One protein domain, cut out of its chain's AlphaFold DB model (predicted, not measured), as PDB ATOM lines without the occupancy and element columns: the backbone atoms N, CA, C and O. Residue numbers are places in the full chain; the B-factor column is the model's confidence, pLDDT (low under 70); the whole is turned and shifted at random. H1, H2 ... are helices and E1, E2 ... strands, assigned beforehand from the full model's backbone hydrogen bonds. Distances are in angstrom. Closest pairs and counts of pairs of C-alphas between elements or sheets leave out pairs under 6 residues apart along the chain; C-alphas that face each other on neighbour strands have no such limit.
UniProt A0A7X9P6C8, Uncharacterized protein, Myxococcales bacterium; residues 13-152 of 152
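Overview. This is residues 13 to 152 of the 152 residues of an uncharacterized protein of Myxococcales bacterium (UniProt A0A7X9P6C8). One five-stranded sheet, strongly twisted and curled like a partly closed barrel, makes the core, with E3 and E2 folded back to face E4 and E5 across the hinge strand E1. H5 packs along E1 and H2 reaches the same side with its residues 42 to 48, while H3 and H4 graze the sheet on another side, apart from H2 and H5. The printed part has 140 residues, with named elements in the order H1 H2 E1 E2 E3 H3 H4 E4 E5 H5; the antiparallel sheet runs E3 E2 E1 E4 E5. The class is mixed, helices and strands. The whole is compact, with a radius of gyration of the C-alphas of 14.7 A, and rounded, spanning 41 by 34 by 28 A.

Along the chain. In the sheet, E1 is residues 51 to 57, 15.8 A; E2 is residues 71 to 81, 22.0 A, and bends by 95 degrees at residue 78; E3 is residues 89 to 93, 13.3 A. E4 is residues 115 to 123, 25.1 A, and E5 residues 129 to 137, 25.7 A. H1 is residues 26 to 29, beginning at C-alpha 26 at (185.667, 59.808, 156.946). H2 is residues 33 to 48, 23.0 A; H3 is residues 96 to 104, 12.8 A; H4 is residues 106 to 112, 9.9 A. H5 is residues 140 to 150, 15.6 A, ending at C-alpha 150 at (184.941, 47.861, 142.786).

Arrangement. E1, E2 and E3 form a meander, each strand the antiparallel neighbour of the one before. N 54 and O 78 of E1 and E2 are 2.8 A apart, within hydrogen-bond range, as are N 74 and O 90 of E2 and E3, 2.9 A. E1 and E4 have N 53 and O 117 at 3.0 A; the hairpin E4 and E5 has N 118 and O 134 at 2.9 A. The closest C-alphas of edge strands E3 and E5, Asp 93 and Asn 131, are 6.3 A apart. Residues 19 to 20 pair, parallel, with residues 134 to 135 of E5. H5 is on the sheet at a height of 9.2 A, only just over E1 alone: 5 of its C-alphas fall on E1, 2 each on E2 and E4. H2 touches H5 with residues 43 to 46 alone, at a steep tilt of 52 degrees, the same way; the closest C-alphas are Val 46 and Ile 146, 7.0 A. H1 only just touches H5, with 3 pairs of C-alphas within 8 A, the closest Leu 26 and Leu 142, 6.7 A. H3 and H4 are close but not clearly touching, the closest C-alphas Leu 102 and Ile 109, 8.0 A. Every O i to N i+4 pair is within hydrogen-bond range in H2, H4 and H5; H3 has 4 of 5, and H1 is too short for one.

Size, cuts and confidence. The two farthest C-alphas, Gly 31 and Thr 126, are 46.3 A apart. The printed part has no cut. The link E1 to E2 is long, 13 residues. Mean pLDDT of the printed part is 83.6; residue 24, residues 59 to 69 and residues 151 to 152 are under 70.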
ATOM      1  N   VAL A  13     201.598  43.574 155.220       85.31
ATOM      2  CA  VAL A  13     201.435  43.704 156.685       85.31
ATOM      3  C   VAL A  13     200.837  45.060 157.073       85.31
ATOM      4  O   VAL A  13     199.942  45.114 157.909       85.31
ATOM      5  N   ASP A  14     201.253  46.144 156.416       85.00
ATOM      6  CA  ASP A  14     200.745  47.492 156.713       85.00
ATOM      7  C   ASP A  14     199.285  47.706 156.255       85.00
ATOM      8  O   ASP A  14     198.625  48.665 156.663       85.00
ATOM      9  N   LEU A  15     198.765  46.836 155.381       88.44
ATOM     10  CA  LEU A  15     197.385  46.896 154.891       88.44
ATOM     11  C   LEU A  15     196.439  46.022 155.722       88.44
ATOM     12  O   LEU A  15     195.281  46.411 155.897       88.44
ATOM     13  N   PHE A  16     196.931  44.884 156.223       92.12
ATOM     14  CA  PHE A  16     196.197  43.899 157.020       92.12
ATOM     15  C   PHE A  16     196.974  43.600 158.309       92.12
ATOM     16  O   PHE A  16     197.720  42.629 158.401       92.12
ATOM     17  N   ASP A  17     196.816  44.485 159.285       90.44
ATOM     18  CA  ASP A  17     197.644  44.615 160.488       90.44
ATOM     19  C   ASP A  17     197.012  44.003 161.754       90.44
ATOM     20  O   ASP A  17     197.474  44.238 162.882       90.44
ATOM     21  N   ASP A  18     195.926  43.253 161.563       90.19
ATOM     22  CA  ASP A  18     195.098  42.648 162.601       90.19
ATOM     23  C   ASP A  18     194.689  43.692 163.655       90.19
ATOM     24  O   ASP A  18     194.877  43.527 164.867       90.19
ATOM     25  N   ALA A  19     194.201  44.840 163.174       88.06
ATOM     26  CA  ALA A  19     193.808  45.978 163.995       88.06
ATOM     27  C   ALA A  19     192.512  46.647 163.518       88.06
ATOM     28  O   ALA A  19     191.966  46.346 162.451       88.06
ATOM     29  N   ALA A  20     192.023  47.578 164.340       86.19
ATOM     30  CA  ALA A  20     190.942  48.486 163.996       86.19
ATOM     31  C   ALA A  20     191.473  49.927 163.877       86.19
ATOM     32  O   ALA A  20     191.960  50.482 164.859       86.19
ATOM     33  N   ASP A  21     191.353  50.552 162.700       82.12
ATOM     34  CA  ASP A  21     191.683  51.973 162.513       82.12
ATOM     35  C   ASP A  21     190.486  52.841 162.880       82.12
ATOM     36  O   ASP A  21     189.453  52.793 162.223       82.12
ATOM     37  N   TRP A  22     190.623  53.737 163.850       79.56
ATOM     38  CA  TRP A  22     189.515  54.575 164.314       79.56
ATOM     39  C   TRP A  22     189.291  55.863 163.521       79.56
ATOM     40  O   TRP A  22     189.077  56.941 164.084       79.56
ATOM     41  N   VAL A  23     189.316  55.754 162.200       71.50
ATOM     42  CA  VAL A  23     189.070  56.877 161.299       71.50
ATOM     43  C   VAL A  23     187.569  56.990 161.043       71.50
ATOM     44  O   VAL A  23     187.018  56.345 160.154       71.50
ATOM     45  N   THR A  24     186.884  57.795 161.857       68.31
ATOM     46  CA  THR A  24     185.462  58.106 161.670       68.31
ATOM     47  C   THR A  24     185.091  59.481 162.242       68.31
ATOM     48  O   THR A  24     185.587  59.846 163.312       68.31
ATOM     49  N   PRO A  25     184.213  60.254 161.570       72.94
ATOM     50  CA  PRO A  25     183.654  59.983 160.243       72.94
ATOM     51  C   PRO A  25     184.641  60.368 159.133       72.94
ATOM     52  O   PRO A  25     185.338  61.368 159.261       72.94
ATOM     53  N   LEU A  26     184.669  59.626 158.021       74.62
ATOM     54  CA  LEU A  26     185.667  59.808 156.946       74.62
ATOM     55  C   LEU A  26     185.736  61.256 156.428       74.62
ATOM     56  O   LEU A  26     186.805  61.770 156.100       74.62
ATOM     57  N   ARG A  27     184.587  61.944 156.413       75.69
ATOM     58  CA  ARG A  27     184.469  63.348 156.000       75.69
ATOM     59  C   ARG A  27     185.349  64.325 156.789       75.69
ATOM     60  O   ARG A  27     185.612  65.408 156.280       75.69
ATOM     61  N   THR A  28     185.786  63.992 158.008       81.19
ATOM     62  CA  THR A  28     186.661  64.879 158.801       81.19
ATOM     63  C   THR A  28     188.066  64.973 158.236       81.19
ATOM     64  O   THR A  28     188.761  65.942 158.524       81.19
ATOM     65  N   LEU A  29     188.477  64.001 157.420       76.88
ATOM     66  CA  LEU A  29     189.779  64.023 156.771       76.88
ATOM     67  C   LEU A  29     189.779  64.852 155.481       76.88
ATOM     68  O   LEU A  29     190.854  65.205 155.006       76.88
ATOM     69  N   LEU A  30     188.615  65.187 154.910       78.00
ATOM     70  CA  LEU A  30     188.530  65.890 153.624       78.00
ATOM     71  C   LEU A  30     189.368  67.176 153.615       78.00
ATOM     72  O   LEU A  30     189.248  68.021 154.499       78.00
ATOM     73  N   GLY A  31     190.206  67.324 152.586       75.56
ATOM     74  CA  GLY A  31     191.106  68.471 152.438       75.56
ATOM     75  C   GLY A  31     192.380  68.403 153.285       75.56
ATOM     76  O   GLY A  31     193.144  69.365 153.290       75.56
ATOM     77  N   THR A  32     192.632  67.294 153.987       81.50
ATOM     78  CA  THR A  32     193.897  67.041 154.693       81.50
ATOM     79  C   THR A  32     194.784  66.069 153.902       81.50
ATOM     80  O   THR A  32     194.247  65.200 153.213       81.50
ATOM     81  N   PRO A  33     196.126  66.131 154.040       78.75
ATOM     82  CA  PRO A  33     197.030  65.137 153.443       78.75
ATOM     83  C   PRO A  33     196.717  63.693 153.871       78.75
ATOM     84  O   PRO A  33     196.891  62.753 153.102       78.75
ATOM     85  N   TRP A  34     196.168  63.523 155.078       75.69
ATOM     86  CA  TRP A  34     195.736  62.230 155.606       75.69
ATOM     87  C   TRP A  34     194.610  61.591 154.790       75.69
ATOM     88  O   TRP A  34     194.483  60.373 154.795       75.69
ATOM     89  N   PHE A  35     193.790  62.379 154.089       81.50
ATOM     90  CA  PHE A  35     192.733  61.840 153.234       81.50
ATOM     91  C   PHE A  35     193.279  61.188 151.969       81.50
ATOM     92  O   PHE A  35     192.753  60.161 151.552       81.50
ATOM     93  N   GLU A  36     194.327  61.761 151.377       80.50
ATOM     94  CA  GLU A  36     194.982  61.188 150.200       80.50
ATOM     95  C   GLU A  36     195.693  59.886 150.578       80.50
ATOM     96  O   GLU A  36     195.410  58.847 149.984       80.50
ATOM     97  N   GLU A  37     196.495  59.903 151.649       82.38
ATOM     98  CA  GLU A  37     197.174  58.707 152.165       82.38
ATOM     99  C   GLU A  37     196.173  57.607 152.556       82.38
ATOM    100  O   GLU A  37     196.333  56.438 152.192       82.38
ATOM    101  N   TYR A  38     195.103  57.971 153.270       82.44
ATOM    102  CA  TYR A  38     194.043  57.031 153.624       82.44
ATOM    103  C   TYR A  38     193.326  56.498 152.380       82.44
ATOM    104  O   TYR A  38     193.030  55.308 152.313       82.44
ATOM    105  N   GLY A  39     193.064  57.349 151.385       83.81
ATOM    106  CA  GLY A  39     192.438  56.967 150.123       83.81
ATOM    107  C   GLY A  39     193.272  55.958 149.334       83.81
ATOM    108  O   GLY A  39     192.729  54.957 148.868       83.81
ATOM    109  N   GLU A  40     194.586  56.174 149.239       86.69
ATOM    110  CA  GLU A  40     195.522  55.239 148.607       86.69
ATOM    111  C   GLU A  40     195.577  53.902 149.354       86.69
ATOM    112  O   GLU A  40     195.446  52.839 148.741       86.69
ATOM    113  N   ARG A  41     195.695  53.931 150.689       88.25
ATOM    114  CA  ARG A  41     195.670  52.710 151.511       88.25
ATOM    115  C   ARG A  41     194.346  51.969 151.396       88.25
ATOM    116  O   ARG A  41     194.349  50.748 151.282       88.25
ATOM    117  N   LEU A  42     193.223  52.683 151.395       89.19
ATOM    118  CA  LEU A  42     191.895  52.105 151.221       89.19
ATOM    119  C   LEU A  42     191.769  51.427 149.855       89.19
ATOM    120  O   LEU A  42     191.296  50.296 149.789       89.19
ATOM    121  N   ALA A  43     192.201  52.089 148.778       89.94
ATOM    122  CA  ALA A  43     192.176  51.510 147.439       89.94
ATOM    123  C   ALA A  43     192.999  50.216 147.380       89.94
ATOM    124  O   ALA A  43     192.481  49.192 146.935       89.94
ATOM    125  N   ARG A  44     194.220  50.228 147.933       92.00
ATOM    126  CA  ARG A  44     195.070  49.031 148.025       92.00
ATOM    127  C   ARG A  44     194.457  47.930 148.894       92.00
ATOM    128  O   ARG A  44     194.473  46.772 148.499       92.00
ATOM    129  N   ARG A  45     193.866  48.263 150.050       92.50
ATOM    130  CA  ARG A  45     193.146  47.290 150.898       92.50
ATOM    131  C   ARG A  45     191.995  46.635 150.133       92.50
ATOM    132  O   ARG A  45     191.807  45.433 150.255       92.50
ATOM    133  N   VAL A  46     191.231  47.404 149.355       92.75
ATOM    134  CA  VAL A  46     190.126  46.881 148.532       92.75
ATOM    135  C   VAL A  46     190.632  45.969 147.415       92.75
ATOM    136  O   VAL A  46     190.008  44.942 147.166       92.75
ATOM    137  N   GLU A  47     191.728  46.339 146.754       92.12
ATOM    138  CA  GLU A  47     192.333  45.562 145.665       92.12
ATOM    139  C   GLU A  47     192.905  44.224 146.151       92.12
ATOM    140  O   GLU A  47     192.698  43.191 145.514       92.12
ATOM    141  N   GLU A  48     193.590  44.231 147.294       92.50
ATOM    142  CA  GLU A  48     194.286  43.050 147.812       92.50
ATOM    143  C   GLU A  48     193.382  42.134 148.652       92.50
ATOM    144  O   GLU A  48     193.668  40.942 148.802       92.50
ATOM    145  N   ALA A  49     192.288  42.651 149.219       93.31
ATOM    146  CA  ALA A  49     191.395  41.861 150.061       93.31
ATOM    147  C   ALA A  49     190.640  40.796 149.253       93.31
ATOM    148  O   ALA A  49     190.014  41.079 148.233       93.31
ATOM    149  N   ASP A  50     190.595  39.567 149.772       92.56
ATOM    150  CA  ASP A  50     189.746  38.512 149.205       92.56
ATOM    151  C   ASP A  50     188.272  38.713 149.595       92.56
ATOM    152  O   ASP A  50     187.356  38.305 148.874       92.56
ATOM    153  N   VAL A  51     188.033  39.345 150.750       93.50
ATOM    154  CA  VAL A  51     186.700  39.705 151.236       93.50
ATOM    155  C   VAL A  51     186.710  41.115 151.803       93.50
ATOM    156  O   VAL A  51     187.526  41.449 152.658       93.50
ATOM    157  N   VAL A  52     185.720  41.908 151.396       95.56
ATOM    158  CA  VAL A  52     185.368  43.162 152.067       95.56
ATOM    159  C   VAL A  52     183.894  43.103 152.436       95.56
ATOM    160  O   VAL A  52     183.046  42.820 151.584       95.56
ATOM    161  N   ALA A  53     183.563  43.341 153.701       96.81
ATOM    162  CA  ALA A  53     182.195  43.221 154.189       96.81
ATOM    163  C   ALA A  53     181.893  44.207 155.315       96.81
ATOM    164  O   ALA A  53     182.745  44.507 156.141       96.81
ATOM    165  N   VAL A  54     180.646  44.667 155.386       97.00
ATOM    166  CA  VAL A  54     180.115  45.284 156.601       97.00
ATOM    167  C   VAL A  54     179.795  44.167 157.582       97.00
ATOM    168  O   VAL A  54     179.062  43.234 157.241       97.00
ATOM    169  N   VAL A  55     180.320  44.272 158.795       96.00
ATOM    170  CA  VAL A  55     180.209  43.255 159.833       96.00
ATOM    171  C   VAL A  55     179.791  43.855 161.171       96.00
ATOM    172  O   VAL A  55     179.978  45.047 161.432       96.00
ATOM    173  N   ARG A  56     179.240  43.008 162.036       93.06
ATOM    174  CA  ARG A  56     179.100  43.253 163.473       93.06
ATOM    175  C   ARG A  56     180.021  42.288 164.208       93.06
ATOM    176  O   ARG A  56     179.975  41.092 163.936       93.06
ATOM    177  N   LEU A  57     180.818  42.782 165.148       87.81
ATOM    178  CA  LEU A  57     181.618  41.905 166.003       87.81
ATOM    179  C   LEU A  57     180.693  41.255 167.038       87.81
ATOM    180  O   LEU A  57     179.891  41.943 167.673       87.81
ATOM    181  N   LYS A  58     180.750  39.928 167.176       78.06
ATOM    182  CA  LYS A  58     180.001  39.224 168.220       78.06
ATOM    183  C   LYS A  58     180.796  39.320 169.518       78.06
ATOM    184  O   LYS A  58     181.957  38.937 169.563       78.06
ATOM    185  N   ALA A  59     180.153  39.853 170.556       57.06
ATOM    186  CA  ALA A  59     180.739  40.309 171.821       57.06
ATOM    187  C   ALA A  59     181.433  39.237 172.690       57.06
ATOM    188  O   ALA A  59     181.751  39.489 173.846       57.06
ATOM    189  N   SER A  60     181.698  38.040 172.179       50.72
ATOM    190  CA  SER A  60     182.430  37.009 172.905       50.72
ATOM    191  C   SER A  60     183.940  37.190 172.747       50.72
ATOM    192  O   SER A  60     184.633  36.298 172.264       50.72
ATOM    193  N   LEU A  61     184.461  38.334 173.198       52.69
ATOM    194  CA  LEU A  61     185.755  38.292 173.873       52.69
ATOM    195  C   LEU A  61     185.454  37.618 175.221       52.69
ATOM    196  O   LEU A  61     184.640  38.151 175.977       52.69
ATOM    197  N   PRO A  62     185.970  36.411 175.512       46.38
ATOM    198  CA  PRO A  62     185.701  35.764 176.792       46.38
ATOM    199  C   PRO A  62     186.101  36.701 177.943       46.38
ATOM    200  O   PRO A  62     186.983  37.537 177.747       46.38
ATOM    201  N   PRO A  63     185.505  36.586 179.144       42.88
ATOM    202  CA  PRO A  63     185.999  37.322 180.306       42.88
ATOM    203  C   PRO A  63     187.500  37.022 180.486       42.88
ATOM    204  O   PRO A  63     187.873  35.881 180.751       42.88
ATOM    205  N   GLY A  64     188.349  38.031 180.240       51.56
ATOM    206  CA  GLY A  64     189.795  37.877 179.990       51.56
ATOM    207  C   GLY A  64     190.292  38.421 178.634       51.56
ATOM    208  O   GLY A  64     191.485  38.333 178.352       51.56
ATOM    209  N   GLY A  65     189.405  38.975 177.802       51.19
ATOM    210  CA  GLY A  65     189.744  39.640 176.543       51.19
ATOM    211  C   GLY A  65     190.043  38.674 175.390       51.19
ATOM    212  O   GLY A  65     189.946  37.450 175.509       51.19
ATOM    213  N   ALA A  66     190.454  39.218 174.243       48.47
ATOM    214  CA  ALA A  66     190.855  38.444 173.059       48.47
ATOM    215  C   ALA A  66     192.003  37.438 173.315       48.47
ATOM    216  O   ALA A  66     192.205  36.525 172.511       48.47
ATOM    217  N   GLN A  67     192.705  37.546 174.454       43.50
ATOM    218  CA  GLN A  67     193.700  36.567 174.912       43.50
ATOM    219  C   GLN A  67     193.121  35.160 175.100       43.50
ATOM    220  O   GLN A  67     193.838  34.183 174.901       43.50
ATOM    221  N   ALA A  68     191.840  35.032 175.453       47.44
ATOM    222  CA  ALA A  68     191.241  33.733 175.753       47.44
ATOM    223  C   ALA A  68     190.713  32.984 174.514       47.44
ATOM    224  O   ALA A  68     190.548  31.766 174.571       47.44
ATOM    225  N   ALA A  69     190.442  33.674 173.397       53.34
ATOM    226  CA  ALA A  69     189.787  33.058 172.236       53.34
ATOM    227  C   ALA A  69     190.709  32.783 171.039       53.34
ATOM    228  O   ALA A  69     190.327  31.980 170.184       53.34
ATOM    229  N   GLY A  70     191.877  33.439 170.939       70.25
ATOM    230  CA  GLY A  70     192.773  33.342 169.772       70.25
ATOM    231  C   GLY A  70     192.107  33.711 168.438       70.25
ATOM    232  O   GLY A  70     192.670  33.461 167.375       70.25
ATOM    233  N   ALA A  71     190.886  34.249 168.488       79.06
ATOM    234  CA  ALA A  71     190.057  34.511 167.335       79.06
ATOM    235  C   ALA A  71     188.940  35.516 167.637       79.06
ATOM    236  O   ALA A  71     188.459  35.603 168.768       79.06
ATOM    237  N   LEU A  72     188.494  36.209 166.592       83.56
ATOM    238  CA  LEU A  72     187.415  37.189 166.603       83.56
ATOM    239  C   LEU A  72     186.246  36.660 165.774       83.56
ATOM    240  O   LEU A  72     186.411  36.335 164.599       83.56
ATOM    241  N   GLU A  73     185.057  36.589 166.370       87.44
ATOM    242  CA  GLU A  73     183.840  36.221 165.647       87.44
ATOM    243  C   GLU A  73     183.101  37.460 165.154       87.44
ATOM    244  O   GLU A  73     182.818  38.392 165.909       87.44
ATOM    245  N   MET A  74     182.740  37.452 163.876       90.06
ATOM    246  CA  MET A  74     182.002  38.536 163.247       90.06
ATOM    247  C   MET A  74     180.840  38.008 162.415       90.06
ATOM    248  O   MET A  74     180.948  37.009 161.708       90.06
ATOM    249  N   GLU A  75     179.716  38.702 162.498       93.56
ATOM    250  CA  GLU A  75     178.541  38.467 161.676       93.56
ATOM    251  C   GLU A  75     178.586  39.367 160.446       93.56
ATOM    252  O   GLU A  75     178.655  40.592 160.562       93.56
ATOM    253  N   VAL A  76     178.518  38.765 159.261       95.56
ATOM    254  CA  VAL A  76     178.431  39.500 157.999       95.56
ATOM    255  C   VAL A  76     177.046  40.121 157.878       95.56
ATOM    256  O   VAL A  76     176.043  39.420 157.820       95.56
ATOM    257  N   LEU A  77     176.983  41.446 157.785       96.56
ATOM    258  CA  LEU A  77     175.741  42.181 157.539       96.56
ATOM    259  C   LEU A  77     175.546  42.451 156.047       96.56
ATOM    260  O   LEU A  77     174.426  42.428 155.543       96.56
ATOM    261  N   GLN A  78     176.641  42.715 155.331       95.81
ATOM    262  CA  GLN A  78     176.613  43.026 153.907       95.81
ATOM    263  C   GLN A  78     177.964  42.703 153.263       95.81
ATOM    264  O   GLN A  78     178.996  43.119 153.776       95.81
ATOM    265  N   SER A  79     177.980  42.039 152.108       94.56
ATOM    266  CA  SER A  79     179.208  41.888 151.313       94.56
ATOM    267  C   SER A  79     179.424  43.095 150.389       94.56
ATOM    268  O   SER A  79     178.463  43.687 149.885       94.56
ATOM    269  N   LEU A  80     180.686  43.492 150.223       94.12
ATOM    270  CA  LEU A  80     181.145  44.568 149.336       94.12
ATOM    271  C   LEU A  80     182.100  44.035 148.259       94.12
ATOM    272  O   LEU A  80     181.993  44.441 147.106       94.12
ATOM    273  N   VAL A  81     182.995  43.120 148.639       92.31
ATOM    274  CA  VAL A  81     183.923  42.385 147.765       92.31
ATOM    275  C   VAL A  81     183.953  40.922 148.201       92.31
ATOM    276  O   VAL A  81     183.799  40.613 149.388       92.31
ATOM    277  N   GLY A  82     184.162  40.024 147.242       87.50
ATOM    278  CA  GLY A  82     184.180  38.585 147.482       87.50
ATOM    279  C   GLY A  82     182.777  37.991 147.617       87.50
ATOM    280  O   GLY A  82     181.770  38.618 147.296       87.50
ATOM    281  N   ARG A  83     182.702  36.732 148.059       85.31
ATOM    282  CA  ARG A  83     181.448  35.956 148.138       85.31
ATOM    283  C   ARG A  83     181.003  35.697 149.579       85.31
ATOM    284  O   ARG A  83     180.629  34.576 149.921       85.31
ATOM    285  N   ALA A  84     181.071  36.712 150.437       87.00
ATOM    286  CA  ALA A  84     180.540  36.606 151.794       87.00
ATOM    287  C   ALA A  84     179.003  36.699 151.778       87.00
ATOM    288  O   ALA A  84     178.432  37.488 151.027       87.00
ATOM    289  N   VAL A  85     178.323  35.905 152.605       90.12
ATOM    290  CA  VAL A  85     176.851  35.869 152.657       90.12
ATOM    291  C   VAL A  85     176.364  36.568 153.931       90.12
ATOM    292  O   VAL A  85     176.889  36.261 155.002       90.12
ATOM    293  N   PRO A  86     175.379  37.485 153.865       93.69
ATOM    294  CA  PRO A  86     174.770  38.065 155.062       93.69
ATOM    295  C   PRO A  86     174.242  37.000 156.037       93.69
ATOM    296  O   PRO A  86     173.678  35.993 155.617       93.69
ATOM    297  N   GLY A  87     174.440  37.218 157.336       90.62
ATOM    298  CA  GLY A  87     174.138  36.273 158.417       90.62
ATOM    299  C   GLY A  87     175.222  35.215 158.661       90.62
ATOM    300  O   GLY A  87     175.164  34.502 159.663       90.62
ATOM    301  N   MET A  88     176.232  35.108 157.789       90.56
ATOM    302  CA  MET A  88     177.372  34.214 158.003       90.56
ATOM    303  C   MET A  88     178.205  34.688 159.197       90.56
ATOM    304  O   MET A  88     178.524  35.874 159.300       90.56
ATOM    305  N   ILE A  89     178.600  33.749 160.060       88.62
ATOM    306  CA  ILE A  89     179.594  33.998 161.106       88.62
ATOM    307  C   ILE A  89     180.964  33.612 160.570       88.62
ATOM    308  O   ILE A  89     181.172  32.484 160.125       88.62
ATOM    309  N   VAL A  90     181.884  34.566 160.601       86.12
ATOM    310  CA  VAL A  90     183.284  34.377 160.233       86.12
ATOM    311  C   VAL A  90     184.116  34.468 161.496       86.12
ATOM    312  O   VAL A  90     183.901  35.350 162.325       86.12
ATOM    313  N   ARG A  91     185.070  33.552 161.627       86.44
ATOM    314  CA  ARG A  91     186.054  33.540 162.701       86.44
ATOM    315  C   ARG A  91     187.403  33.947 162.111       86.44
ATOM    316  O   ARG A  91     187.886  33.277 161.203       86.44
ATOM    317  N   LEU A  92     187.950  35.061 162.582       87.12
ATOM    318  CA  LEU A  92     189.270  35.571 162.208       87.12
ATOM    319  C   LEU A  92     190.297  35.153 163.244       87.12
ATOM    320  O   LEU A  92     189.959  35.098 164.421       87.12
ATOM    321  N   ASP A  93     191.531  34.904 162.823       87.56
ATOM    322  CA  ASP A  93     192.621  34.601 163.750       87.56
ATOM    323  C   ASP A  93     193.055  35.909 164.427       87.56
ATOM    324  O   ASP A  93     193.160  36.946 163.775       87.56
ATOM    325  N   VAL A  94     193.283  35.889 165.743       85.62
ATOM    326  CA  VAL A  94     193.721  37.083 166.484       85.62
ATOM    327  C   VAL A  94     195.081  36.804 167.116       85.62
ATOM    328  O   VAL A  94     195.152  36.041 168.086       85.62
ATOM    329  N   PRO A  95     196.169  37.415 166.614       83.06
ATOM    330  CA  PRO A  95     197.476  37.258 167.234       83.06
ATOM    331  C   PRO A  95     197.520  37.936 168.618       83.06
ATOM    332  O   PRO A  95     196.790  38.901 168.862       83.06
ATOM    333  N   PRO A  96     198.413  37.508 169.531       79.88
ATOM    334  CA  PRO A  96     198.472  38.041 170.897       79.88
ATOM    335  C   PRO A  96     198.606  39.570 170.989       79.88
ATOM    336  O   PRO A  96     198.019  40.193 171.872       79.88
ATOM    337  N   ALA A  97     199.342  40.191 170.061       78.69
ATOM    338  CA  ALA A  97     199.497  41.646 170.010       78.69
ATOM    339  C   ALA A  97     198.187  42.367 169.634       78.69
ATOM    340  O   ALA A  97     197.850  43.392 170.227       78.69
ATOM    341  N   ALA A  98     197.419  41.815 168.689       82.69
ATOM    342  CA  ALA A  98     196.099  42.326 168.326       82.69
ATOM    343  C   ALA A  98     195.100  42.161 169.475       82.69
ATOM    344  O   ALA A  98     194.311  43.064 169.745       82.69
ATOM    345  N   ALA A  99     195.187  41.039 170.193       80.50
ATOM    346  CA  ALA A  99     194.293  40.742 171.299       80.50
ATOM    347  C   ALA A  99     194.325  41.815 172.399       80.50
ATOM    348  O   ALA A  99     193.272  42.258 172.850       80.50
ATOM    349  N   GLY A 100     195.520  42.267 172.797       76.88
ATOM    350  CA  GLY A 100     195.659  43.325 173.802       76.88
ATOM    351  C   GLY A 100     195.073  44.671 173.356       76.88
ATOM    352  O   GLY A 100     194.482  45.377 174.167       76.88
ATOM    353  N   ARG A 101     195.189  45.012 172.063       80.00
ATOM    354  CA  ARG A 101     194.611  46.247 171.501       80.00
ATOM    355  C   ARG A 101     193.084  46.193 171.470       80.00
ATOM    356  O   ARG A 101     192.440  47.119 171.946       80.00
ATOM    357  N   LEU A 102     192.514  45.092 170.975       81.00
ATOM    358  CA  LEU A 102     191.061  44.901 170.933       81.00
ATOM    359  C   LEU A 102     190.433  44.950 172.330       81.00
ATOM    360  O   LEU A 102     189.354  45.509 172.491       81.00
ATOM    361  N   ASP A 103     191.110  44.387 173.333       78.81
ATOM    362  CA  ASP A 103     190.650  44.417 174.723       78.81
ATOM    363  C   ASP A 103     190.655  45.842 175.297       78.81
ATOM    364  O   ASP A 103     189.660  46.296 175.861       78.81
ATOM    365  N   ALA A 104     191.732  46.600 175.061       80.44
ATOM    366  CA  ALA A 104     191.830  48.000 175.482       80.44
ATOM    367  C   ALA A 104     190.758  48.902 174.841       80.44
ATOM    368  O   ALA A 104     190.393  49.935 175.405       80.44
ATOM    369  N   GLU A 105     190.240  48.516 173.675       82.62
ATOM    370  CA  GLU A 105     189.255  49.279 172.906       82.62
ATOM    371  C   GLU A 105     187.840  48.683 172.965       82.62
ATOM    372  O   GLU A 105     186.939  49.181 172.287       82.62
ATOM    373  N   ALA A 106     187.611  47.655 173.789       80.12
ATOM    374  CA  ALA A 106     186.375  46.870 173.793       80.12
ATOM    375  C   ALA A 106     185.102  47.724 173.947       80.12
ATOM    376  O   ALA A 106     184.149  47.540 173.191       80.12
ATOM    377  N   ALA A 107     185.106  48.709 174.853       82.19
ATOM    378  CA  ALA A 107     183.971  49.617 175.046       82.19
ATOM    379  C   ALA A 107     183.671  50.447 173.785       82.19
ATOM    380  O   ALA A 107     182.525  50.569 173.360       82.19
ATOM    381  N   ARG A 108     184.716  50.961 173.130       84.38
ATOM    382  CA  ARG A 108     184.585  51.742 171.894       84.38
ATOM    383  C   ARG A 108     184.101  50.874 170.731       84.38
ATOM    384  O   ARG A 108     183.330  51.328 169.888       84.38
ATOM    385  N   ILE A 109     184.554  49.622 170.681       84.69
ATOM    386  CA  ILE A 109     184.116  48.615 169.707       84.69
ATOM    387  C   ILE A 109     182.629  48.316 169.865       84.69
ATOM    388  O   ILE A 109     181.899  48.288 168.869       84.69
ATOM    389  N   GLU A 110     182.184  48.128 171.104       83.56
ATOM    390  CA  GLU A 110     180.782  47.904 171.432       83.56
ATOM    391  C   GLU A 110     179.916  49.108 171.031       83.56
ATOM    392  O   GLU A 110     178.927  48.932 170.316       83.56
ATOM    393  N   GLU A 111     180.330  50.327 171.394       86.00
ATOM    394  CA  GLU A 111     179.640  51.572 171.026       86.00
ATOM    395  C   GLU A 111     179.535  51.765 169.506       86.00
ATOM    396  O   GLU A 111     178.485  52.157 168.990       86.00
ATOM    397  N   GLN A 112     180.610  51.468 168.770       88.69
ATOM    398  CA  GLN A 112     180.640  51.589 167.313       88.69
ATOM    399  C   GLN A 112     179.694  50.587 166.631       88.69
ATOM    400  O   GLN A 112     179.066  50.906 165.617       88.69
ATOM    401  N   GLY A 113     179.603  49.361 167.158       87.50
ATOM    402  CA  GLY A 113     178.637  48.319 166.789       87.50
ATOM    403  C   GLY A 113     178.762  47.708 165.382       87.50
ATOM    404  O   GLY A 113     178.349  46.564 165.172       87.50
ATOM    405  N   ARG A 114     179.302  48.434 164.394       93.62
ATOM    406  CA  ARG A 114     179.506  47.979 163.008       93.62
ATOM    407  C   ARG A 114     180.840  48.449 162.451       93.62
ATOM    408  O   ARG A 114     181.237  49.597 162.654       93.62
ATOM    409  N   PHE A 115     181.447  47.582 161.651       95.12
ATOM    410  CA  PHE A 115     182.729  47.803 160.993       95.12
ATOM    411  C   PHE A 115     182.652  47.410 159.520       95.12
ATOM    412  O   PHE A 115     181.796  46.622 159.119       95.12
ATOM    413  N   VAL A 116     183.555  47.948 158.713       95.75
ATOM    414  CA  VAL A 116     183.961  47.377 157.436       95.75
ATOM    415  C   VAL A 116     185.200  46.527 157.700       95.75
ATOM    416  O   VAL A 116     186.224  47.050 158.129       95.75
ATOM    417  N   ALA A 117     185.090  45.224 157.466       95.69
ATOM    418  CA  ALA A 117     186.197  44.287 157.541       95.69
ATOM    419  C   ALA A 117     186.819  44.096 156.160       95.69
ATOM    420  O   ALA A 117     186.107  43.791 155.201       95.69
ATOM    421  N   PHE A 118     188.139  44.237 156.091       95.88
ATOM    422  CA  PHE A 118     188.979  43.854 154.964       95.88
ATOM    423  C   PHE A 118     189.731  42.597 155.378       95.88
ATOM    424  O   PHE A 118     190.427  42.609 156.390       95.88
ATOM    425  N   VAL A 119     189.564  41.508 154.638       94.31
ATOM    426  CA  VAL A 119     190.145  40.211 154.988       94.31
ATOM    427  C   VAL A 119     190.947  39.691 153.813       94.31
ATOM    428  O   VAL A 119     190.424  39.526 152.706       94.31
ATOM    429  N   ARG A 120     192.213  39.394 154.086       93.94
ATOM    430  CA  ARG A 120     193.118  38.680 153.197       93.94
ATOM    431  C   ARG A 120     193.251  37.248 153.689       93.94
ATOM    432  O   ARG A 120     193.609  37.017 154.840       93.94
ATOM    433  N   LEU A 121     192.969  36.287 152.822       91.31
ATOM    434  CA  LEU A 121     193.121  34.863 153.083       91.31
ATOM    435  C   LEU A 121     194.415  34.364 152.447       91.31
ATOM    436  O   LEU A 121     194.747  34.703 151.311       91.31
ATOM    437  N   TYR A 122     195.129  33.500 153.153       88.75
ATOM    438  CA  TYR A 122     196.334  32.869 152.631       88.75
ATOM    439  C   TYR A 122     196.438  31.422 153.094       88.75
ATOM    440  O   TYR A 122     195.782  30.995 154.046       88.75
ATOM    441  N   ARG A 123     197.248  30.639 152.382       85.69
ATOM    442  CA  ARG A 123     197.563  29.268 152.780       85.69
ATOM    443  C   ARG A 123     198.778  29.288 153.708       85.69
ATOM    444  O   ARG A 123     199.836  29.772 153.311       85.69
ATOM    445  N   GLY A 124     198.605  28.796 154.930       81.75
ATOM    446  CA  GLY A 124     199.676  28.606 155.900       81.75
ATOM    447  C   GLY A 124     200.624  27.475 155.501       81.75
ATOM    448  O   GLY A 124     200.354  26.706 154.574       81.75
ATOM    449  N   GLU A 125     201.735  27.355 156.227       80.56
ATOM    450  CA  GLU A 125     202.769  26.343 155.969       80.56
ATOM    451  C   GLU A 125     202.235  24.908 156.058       80.56
ATOM    452  O   GLU A 125     202.694  24.030 155.330       80.56
ATOM    453  N   THR A 126     201.222  24.667 156.900       81.94
ATOM    454  CA  THR A 126     200.604  23.342 157.053       81.94
ATOM    455  C   THR A 126     199.433  23.103 156.093       81.94
ATOM    456  O   THR A 126     198.756  22.080 156.172       81.94
ATOM    457  N   GLY A 127     199.201  24.023 155.148       80.12
ATOM    458  CA  GLY A 127     198.123  23.945 154.160       80.12
ATOM    459  C   GLY A 127     196.770  24.460 154.659       80.12
ATOM    460  O   GLY A 127     195.821  24.513 153.874       80.12
ATOM    461  N   ASP A 128     196.701  24.862 155.924       83.56
ATOM    462  CA  ASP A 128     195.576  25.502 156.594       83.56
ATOM    463  C   ASP A 128     195.275  26.899 156.030       83.56
ATOM    464  O   ASP A 128     196.169  27.622 155.591       83.56
ATOM    465  N   VAL A 129     193.997  27.289 156.019       84.12
ATOM    466  CA  VAL A 129     193.592  28.641 155.612       84.12
ATOM    467  C   VAL A 129     193.779  29.580 156.794       84.12
ATOM    468  O   VAL A 129     193.180  29.387 157.848       84.12
ATOM    469  N   ARG A 130     194.595  30.608 156.592       87.62
ATOM    470  CA  ARG A 130     194.869  31.680 157.545       87.62
ATOM    471  C   ARG A 130     194.336  32.998 157.020       87.62
ATOM    472  O   ARG A 130     193.972  33.115 155.847       87.62
ATOM    473  N   ASN A 131     194.270  33.981 157.905       91.00
ATOM    474  CA  ASN A 131     193.787  35.304 157.567       91.00
ATOM    475  C   ASN A 131     194.625  36.388 158.234       91.00
ATOM    476  O   ASN A 131     195.062  36.220 159.367       91.00
ATOM    477  N   HIS A 132     194.799  37.482 157.501       93.19
ATOM    478  CA  HIS A 132     195.112  38.784 158.064       93.19
ATOM    479  C   HIS A 132     193.951  39.716 157.763       93.19
ATOM    480  O   HIS A 132     193.276  39.590 156.730       93.19
ATOM    481  N   TRP A 133     193.687  40.636 158.673       93.56
ATOM    482  CA  TRP A 133     192.506  41.473 158.576       93.56
ATOM    483  C   TRP A 133     192.769  42.902 159.016       93.56
ATOM    484  O   TRP A 133     193.748  43.219 159.682       93.56
ATOM    485  N   HIS A 134     191.861  43.775 158.611       94.62
ATOM    486  CA  HIS A 134     191.805  45.151 159.057       94.62
ATOM    487  C   HIS A 134     190.343  45.557 159.249       94.62
ATOM    488  O   HIS A 134     189.490  45.238 158.412       94.62
ATOM    489  N   LEU A 135     190.042  46.264 160.335       93.06
ATOM    490  CA  LEU A 135     188.711  46.794 160.617       93.06
ATOM    491  C   LEU A 135     188.718  48.315 160.520       93.06
ATOM    492  O   LEU A 135     189.524  48.994 161.140       93.06
ATOM    493  N   SER A 136     187.750  48.870 159.806       93.31
ATOM    494  CA  SER A 136     187.444  50.299 159.876       93.31
ATOM    495  C   SER A 136     186.032  50.482 160.433       93.31
ATOM    496  O   SER A 136     185.143  49.715 160.063       93.31
ATOM    497  N   PRO A 137     185.771  51.460 161.315       92.88
ATOM    498  CA  PRO A 137     184.434  51.827 161.742       92.88
ATOM    499  C   PRO A 137     183.497  51.971 160.551       92.88
ATOM    500  O   PRO A 137     183.854  52.533 159.514       92.88
ATOM    501  N   PHE A 138     182.283  51.451 160.691       93.19
ATOM    502  CA  PHE A 138     181.265  51.643 159.676       93.19
ATOM    503  C   PHE A 138     180.988  53.135 159.488       93.19
ATOM    504  O   PHE A 138     180.565  53.831 160.413       93.19
ATOM    505  N   ASP A 139     181.156  53.575 158.251       91.38
ATOM    506  CA  ASP A 139     180.803  54.895 157.768       91.38
ATOM    507  C   ASP A 139     180.177  54.728 156.373       91.38
ATOM    508  O   ASP A 139     180.637  53.933 155.545       91.38
ATOM    509  N   GLN A 140     179.071  55.429 156.117       91.38
ATOM    510  CA  GLN A 140     178.335  55.267 154.864       91.38
ATOM    511  C   GLN A 140     179.129  55.797 153.658       91.38
ATOM    512  O   GLN A 140     179.019  55.232 152.566       91.38
ATOM    513  N   ASP A 141     179.949  56.834 153.842       89.06
ATOM    514  CA  ASP A 141     180.806  57.394 152.797       89.06
ATOM    515  C   ASP A 141     181.955  56.438 152.467       89.06
ATOM    516  O   ASP A 141     182.281  56.262 151.289       89.06
ATOM    517  N   LEU A 142     182.501  55.744 153.474       89.88
ATOM    518  CA  LEU A 142     183.461  54.652 153.275       89.88
ATOM    519  C   LEU A 142     182.855  53.532 152.414       89.88
ATOM    520  O   LEU A 142     183.421  53.163 151.383       89.88
ATOM    521  N   VAL A 143     181.668  53.035 152.774       93.62
ATOM    522  CA  VAL A 143     180.974  51.980 152.008       93.62
ATOM    523  C   VAL A 143     180.697  52.415 150.568       93.62
ATOM    524  O   VAL A 143     180.905  51.646 149.627       93.62
ATOM    525  N   ASN A 144     180.245  53.655 150.379       91.19
ATOM    526  CA  ASN A 144     179.993  54.209 149.051       91.19
ATOM    527  C   ASN A 144     181.284  54.337 148.233       91.19
ATOM    528  O   ASN A 144     181.266  54.109 147.025       91.19
ATOM    529  N   THR A 145     182.399  54.676 148.880       88.62
ATOM    530  CA  THR A 145     183.717  54.758 148.238       88.62
ATOM    531  C   THR A 145     184.177  53.389 147.759       88.62
ATOM    532  O   THR A 145     184.478  53.251 146.578       88.62
ATOM    533  N   ILE A 146     184.106  52.363 148.611       91.69
ATOM    534  CA  ILE A 146     184.469  50.984 148.248       91.69
ATOM    535  C   ILE A 146     183.661  50.504 147.036       91.69
ATOM    536  O   ILE A 146     184.237  50.015 146.070       91.69
ATOM    537  N   ARG A 147     182.335  50.704 147.041       90.94
ATOM    538  CA  ARG A 147     181.463  50.308 145.918       90.94
ATOM    539  C   ARG A 147     181.842  50.983 144.599       90.94
ATOM    540  O   ARG A 147     181.755  50.354 143.553       90.94
ATOM    541  N   ARG A 148     182.243  52.258 144.628       87.69
ATOM    542  CA  ARG A 148     182.681  52.975 143.418       87.69
ATOM    543  C   ARG A 148     184.013  52.452 142.889       87.69
ATOM    544  O   ARG A 148     184.208  52.453 141.679       87.69
ATOM    545  N   THR A 149     184.909  52.029 143.778       83.56
ATOM    546  CA  THR A 149     186.208  51.457 143.406       83.56
ATOM    547  C   THR A 149     186.052  50.079 142.764       83.56
ATOM    548  O   THR A 149     186.756  49.783 141.810       83.56
ATOM    549  N   THR A 150     185.102  49.261 143.230       80.62
ATOM    550  CA  THR A 150     184.941  47.861 142.786       80.62
ATOM    551  C   THR A 150     184.045  47.674 141.560       80.62
ATOM    552  O   THR A 150     183.997  46.583 141.002       80.62
ATOM    553  N   GLN A 151     183.306  48.708 141.147       69.19
ATOM    554  CA  GLN A 151     182.452  48.694 139.950       69.19
ATOM    555  C   GLN A 151     183.173  49.126 138.661       69.19
ATOM    556  O   GLN A 151     182.533  49.186 137.611       69.19
ATOM    557  N   ARG A 152     184.460  49.472 138.744       52.34
ATOM    558  CA  ARG A 152     185.308  49.783 137.586       52.34
ATOM    559  C   ARG A 152     185.983  48.521 137.070       52.34
ATOM    560  O   ARG A 152     186.122  48.436 135.833       52.34
TER     561      ARG A 152